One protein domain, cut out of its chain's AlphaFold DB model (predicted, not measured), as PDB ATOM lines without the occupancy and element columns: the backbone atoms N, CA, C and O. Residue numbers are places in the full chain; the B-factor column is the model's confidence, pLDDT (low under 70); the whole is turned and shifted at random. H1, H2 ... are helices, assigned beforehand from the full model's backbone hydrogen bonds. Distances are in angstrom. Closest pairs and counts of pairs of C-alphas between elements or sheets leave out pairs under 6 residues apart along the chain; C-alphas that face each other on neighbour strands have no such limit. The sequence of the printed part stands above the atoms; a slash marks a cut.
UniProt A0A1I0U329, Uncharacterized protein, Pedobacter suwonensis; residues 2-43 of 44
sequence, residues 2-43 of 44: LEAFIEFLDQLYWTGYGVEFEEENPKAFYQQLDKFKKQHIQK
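AT A GLANCE: This is residues 2 to 43 of the 44 residues of an uncharacterized protein of Pedobacter suwonensis (UniProt A0A1I0U329). The long helix H3 and the short helix H2 meet at their ends in a V, and H1 packs on H2 within the V, its Phe 5 near Leu 33 of H3. Residues 38 to 43, past that contact, stick out. The printed part has 42 residues with three named helices, H1, H2, H3 along the chain, and no named strand: all helix. It is compact, with a radius of gyration of the C-alphas of 10.0 A and spans of 28 by 21 by 13 A.

HOW THE PARTS SIT: H3, residues 26 to 41, and H2, residues 17 to 24, only just touch, with 3 pairs of C-alphas within 8 A, and only at the corner by their link; the closest C-alphas, of Glu 22 and Phe 29, are 5.5 A apart. They run opposite ways at a steep tilt of 44 degrees. H1, residues 2 to 12, touches H2, closest at the C-alphas of Ile 6 and Gly 18, 4.4 A, at a steep tilt of 66 degrees, opposite ways. H1 and H3 only just touch, with 3 pairs within 8 A, through residues 33 to 36 of H3 alone; the C-alphas of Phe 5 and Leu 33 are closest, 6.6 A, and the lines are about perpendicular at 83 degrees. In H1, H2 and H3 every O i to N i+4 pair is within hydrogen-bond range.

IN THESE COORDINATES: H3 is 22.1 A long and ends at C-alpha 41 (36.166, 41.336, 42.225). H1, 15.4 A, begins at C-alpha 2 (28.573, 30.406, 40.407). H2 is 10.2 A.

THE WHOLE: The C-alphas of Glu 24 and Lys 43 are farthest apart, 30.1 A. The printed part has no cut, and both links are tight. Residues 42 to 43 have pLDDT under 70.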
ATOM      1  N   LEU A   2      29.187  31.552  39.729       93.12
ATOM      2  CA  LEU A   2      28.573  30.406  40.407       93.12
ATOM      3  C   LEU A   2      29.324  29.101  40.089       93.12
ATOM      4  O   LEU A   2      29.847  28.486  41.000       93.12
ATOM      5  N   GLU A   3      29.489  28.768  38.806       95.19
ATOM      6  CA  GLU A   3      30.243  27.578  38.367       95.19
ATOM      7  C   GLU A   3      31.676  27.563  38.913       95.19
ATOM      8  O   GLU A   3      32.077  26.601  39.543       95.19
ATOM      9  N   ALA A   4      32.408  28.677  38.801       95.75
ATOM     10  CA  ALA A   4      33.753  28.798  39.373       95.75
ATOM     11  C   ALA A   4      33.799  28.616  40.904       95.75
ATOM     12  O   ALA A   4      34.821  28.206  41.445       95.75
ATOM     13  N   PHE A   5      32.720  28.955  41.615       97.19
ATOM     14  CA  PHE A   5      32.623  28.713  43.051       97.19
ATOM     15  C   PHE A   5      32.329  27.239  43.346       97.19
ATOM     16  O   PHE A   5      32.945  26.680  44.245       97.19
ATOM     17  N   ILE A   6      31.456  26.599  42.563       97.31
ATOM     18  CA  ILE A   6      31.194  25.155  42.642       97.31
ATOM     19  C   ILE A   6      32.476  24.370  42.346       97.31
ATOM     20  O   ILE A   6      32.868  23.539  43.150       97.31
ATOM     21  N   GLU A   7      33.196  24.698  41.272       97.25
ATOM     22  CA  GLU A   7      34.490  24.082  40.946       97.25
ATOM     23  C   GLU A   7      35.530  24.301  42.050       97.25
ATOM     24  O   GLU A   7      36.276  23.386  42.392       97.25
ATOM     25  N   PHE A   8      35.576  25.501  42.637       96.75
ATOM     26  CA  PHE A   8      36.457  25.790  43.769       96.75
ATOM     27  C   PHE A   8      36.133  24.906  44.983       96.75
ATOM     28  O   PHE A   8      37.042  24.379  45.625       96.75
ATOM     29  N   LEU A   9      34.848  24.734  45.292       97.75
ATOM     30  CA  LEU A   9      34.394  23.865  46.371       97.75
ATOM     31  C   LEU A   9      34.701  22.388  46.076       97.75
ATOM     32  O   LEU A   9      35.199  21.686  46.953       97.75
ATOM     33  N   ASP A  10      34.499  21.943  44.839       97.94
ATOM     34  CA  ASP A  10      34.803  20.579  44.398       97.94
ATOM     35  C   ASP A  10      36.303  20.254  44.482       97.94
ATOM     36  O   ASP A  10      36.679  19.144  44.855       97.94
ATOM     37  N   GLN A  11      37.173  21.223  44.174       97.44
ATOM     38  CA  GLN A  11      38.627  21.080  44.323       97.44
ATOM     39  C   GLN A  11      39.074  21.026  45.787       97.44
ATOM     40  O   GLN A  11      40.084  20.390  46.096       97.44
ATOM     41  N   LEU A  12      38.369  21.728  46.677       97.50
ATOM     42  CA  LEU A  12      38.721  21.811  48.093       97.50
ATOM     43  C   LEU A  12      38.275  20.571  48.878       97.50
ATOM     44  O   LEU A  12      38.934  20.196  49.849       97.50
ATOM     45  N   TYR A  13      37.166  19.958  48.465       97.00
ATOM     46  CA  TYR A  13      36.541  18.835  49.155       97.00
ATOM     47  C   TYR A  13      36.532  17.578  48.277       97.00
ATOM     48  O   TYR A  13      37.502  16.820  48.276       97.00
ATOM     49  N   TRP A  14      35.446  17.341  47.542       98.19
ATOM     50  CA  TRP A  14      35.311  16.253  46.575       98.19
ATOM     51  C   TRP A  14      34.433  16.696  45.406       98.19
ATOM     52  O   TRP A  14      33.590  17.579  45.551       98.19
ATOM     53  N   THR A  15      34.596  16.060  44.244       98.12
ATOM     54  CA  THR A  15      33.758  16.328  43.066       98.12
ATOM     55  C   THR A  15      32.281  16.092  43.380       98.12
ATOM     56  O   THR A  15      31.917  15.011  43.839       98.12
ATOM     57  N   GLY A  16      31.439  17.089  43.101       97.62
ATOM     58  CA  GLY A  16      30.009  17.085  43.414       97.62
ATOM     59  C   GLY A  16      29.643  17.785  44.725       97.62
ATOM     60  O   GLY A  16      28.471  18.112  44.912       97.62
ATOM     61  N   TYR A  17      30.615  18.087  45.594       98.19
ATOM     62  CA  TYR A  17      30.359  18.756  46.871       98.19
ATOM     63  C   TYR A  17      29.698  20.126  46.696       98.19
ATOM     64  O   TYR A  17      28.800  20.477  47.454       98.19
ATOM     65  N   GLY A  18      30.110  20.923  45.707       98.06
ATOM     66  CA  GLY A  18      29.543  22.251  45.489       98.06
ATOM     67  C   GLY A  18      28.049  22.210  45.155       98.06
ATOM     68  O   GLY A  18      27.308  23.081  45.605       98.06
ATOM     69  N   VAL A  19      27.609  21.181  44.424       98.00
ATOM     70  CA  VAL A  19      26.192  20.959  44.087       98.00
ATOM     71  C   VAL A  19      25.426  20.446  45.305       98.00
ATOM     72  O   VAL A  19      24.399  21.016  45.664       98.00
ATOM     73  N   GLU A  20      25.964  19.438  45.999       98.56
ATOM     74  CA  GLU A  20      25.386  18.897  47.239       98.56
ATOM     75  C   GLU A  20      25.215  19.998  48.301       98.56
ATOM     76  O   GLU A  20      24.170  20.128  48.937       98.56
ATOM     77  N   PHE A  21      26.205  20.883  48.434       98.31
ATOM     78  CA  PHE A  21      26.157  21.998  49.371       98.31
ATOM     79  C   PHE A  21      25.097  23.049  49.003       98.31
ATOM     80  O   PHE A  21      24.469  23.620  49.903       98.31
ATOM     81  N   GLU A  22      24.877  23.311  47.711       98.31
ATOM     82  CA  GLU A  22      23.796  24.189  47.251       98.31
ATOM     83  C   GLU A  22      22.415  23.608  47.588       98.31
ATOM     84  O   GLU A  22      21.547  24.346  48.058       98.31
ATOM     85  N   GLU A  23      22.224  22.300  47.398       98.19
ATOM     86  CA  GLU A  23      20.953  21.612  47.648       98.19
ATOM     87  C   GLU A  23      20.639  21.481  49.143       98.19
ATOM     88  O   GLU A  23      19.534  21.815  49.582       98.19
ATOM     89  N   GLU A  24      21.605  21.036  49.948       98.25
ATOM     90  CA  GLU A  24      21.384  20.779  51.372       98.25
ATOM     91  C   GLU A  24      21.378  22.060  52.213       98.25
ATOM     92  O   GLU A  24      20.664  22.162  53.214       98.25
ATOM     93  N   ASN A  25      22.186  23.057  51.832       97.56
ATOM     94  CA  ASN A  25      22.421  24.258  52.631       97.56
ATOM     95  C   ASN A  25      22.416  25.548  51.785       97.56
ATOM     96  O   ASN A  25      23.343  26.368  51.891       97.56
ATOM     97  N   PRO A  26      21.337  25.832  51.027       97.75
ATOM     98  CA  PRO A  26      21.309  26.908  50.033       97.75
ATOM     99  C   PRO A  26      21.638  28.279  50.634       97.75
ATOM    100  O   PRO A  26      22.373  29.081  50.057       97.75
ATOM    101  N   LYS A  27      21.162  28.567  51.850       98.25
ATOM    102  CA  LYS A  27      21.441  29.848  52.517       98.25
ATOM    103  C   LYS A  27      22.937  30.053  52.780       98.25
ATOM    104  O   LYS A  27      23.450  31.147  52.542       98.25
ATOM    105  N   ALA A  28      23.625  29.033  53.291       97.81
ATOM    106  CA  ALA A  28      25.055  29.111  53.569       97.81
ATOM    107  C   ALA A  28      25.857  29.166  52.264       97.81
ATOM    108  O   ALA A  28      26.782  29.973  52.156       97.81
ATOM    109  N   PHE A  29      25.442  28.386  51.264       98.25
ATOM    110  CA  PHE A  29      26.024  28.393  49.928       98.25
ATOM    111  C   PHE A  29      26.031  29.802  49.321       98.25
ATOM    112  O   PHE A  29      27.094  30.350  49.022       98.25
ATOM    113  N   TYR A  30      24.870  30.464  49.246       97.88
ATOM    114  CA  TYR A  30      24.778  31.807  48.663       97.88
ATOM    115  C   TYR A  30      25.506  32.882  49.489       97.88
ATOM    116  O   TYR A  30      26.044  33.834  48.917       97.88
ATOM    117  N   GLN A  31      25.601  32.728  50.816       97.88
ATOM    118  CA  GLN A  31      26.427  33.607  51.653       97.88
ATOM    119  C   GLN A  31      27.925  33.462  51.360       97.88
ATOM    120  O   GLN A  31      28.648  34.461  51.327       97.88
ATOM    121  N   GLN A  32      28.408  32.236  51.161       97.19
ATOM    122  CA  GLN A  32      29.806  31.999  50.808       97.19
ATOM    123  C   GLN A  32      30.105  32.435  49.372       97.19
ATOM    124  O   GLN A  32      31.131  33.074  49.143       97.19
ATOM    125  N   LEU A  33      29.176  32.213  48.439       97.06
ATOM    126  CA  LEU A  33      29.281  32.695  47.064       97.06
ATOM    127  C   LEU A  33      29.414  34.225  47.002       97.06
ATOM    128  O   LEU A  33      30.212  34.744  46.222       97.06
ATOM    129  N   ASP A  34      28.663  34.970  47.818       96.38
ATOM    130  CA  ASP A  34      28.788  36.432  47.885       96.38
ATOM    131  C   ASP A  34      30.175  36.872  48.388       96.38
ATOM    132  O   ASP A  34      30.803  37.769  47.819       96.38
ATOM    133  N   LYS A  35      30.715  36.187  49.405       95.06
ATOM    134  CA  LYS A  35      32.086  36.429  49.888       95.06
ATOM    135  C   LYS A  35      33.129  36.106  48.817       95.06
ATOM    136  O   LYS A  35      34.028  36.917  48.587       95.06
ATOM    137  N   PHE A  36      32.982  34.973  48.136       94.38
ATOM    138  CA  PHE A  36      33.852  34.548  47.040       94.38
ATOM    139  C   PHE A  36      33.876  35.590  45.914       94.38
ATOM    140  O   PHE A  36      34.948  36.025  45.482       94.38
ATOM    141  N   LYS A  37      32.698  36.090  45.512       94.00
ATOM    142  CA  LYS A  37      32.568  37.172  44.524       94.00
ATOM    143  C   LYS A  37      33.324  38.427  44.949       94.00
ATOM    144  O   LYS A  37      34.104  38.947  44.158       94.00
ATOM    145  N   LYS A  38      33.155  38.895  46.189       92.88
ATOM    146  CA  LYS A  38      33.836  40.108  46.684       92.88
ATOM    147  C   LYS A  38      35.359  39.979  46.653       92.88
ATOM    148  O   LYS A  38      36.036  40.906  46.219       92.88
ATOM    149  N   GLN A  39      35.890  38.824  47.046       88.62
ATOM    150  CA  GLN A  39      37.334  38.573  47.041       88.62
ATOM    151  C   GLN A  39      37.930  38.523  45.628       88.62
ATOM    152  O   GLN A  39      39.074  38.924  45.435       88.62
ATOM    153  N   HIS A  40      37.174  38.034  44.642       82.44
ATOM    154  CA  HIS A  40      37.641  37.918  43.255       82.44
ATOM    155  C   HIS A  40      37.345  39.163  42.405       82.44
ATOM    156  O   HIS A  40      38.008  39.374  41.393       82.44
ATOM    157  N   ILE A  41      36.404  40.014  42.825       71.62
ATOM    158  CA  ILE A  41      36.166  41.336  42.225       71.62
ATOM    159  C   ILE A  41      37.234  42.343  42.676       71.62
ATOM    160  O   ILE A  41      37.686  43.133  41.862       71.62
ATOM    161  N   GLN A  42      37.687  42.298  43.935       59.12
ATOM    162  CA  GLN A  42      38.728  43.212  44.441       59.12
ATOM    163  C   GLN A  42      40.151  42.890  43.957       59.12
ATOM    164  O   GLN A  42      41.058  43.688  44.170       59.12
ATOM    165  N   LYS A  43      40.369  41.724  43.339       56.44
ATOM    166  CA  LYS A  43      41.678  41.308  42.810       56.44
ATOM    167  C   LYS A  43      41.873  41.607  41.314       56.44
ATOM    168  O   LYS A  43      42.843  41.116  40.741       56.44
TER     169      LYS A  43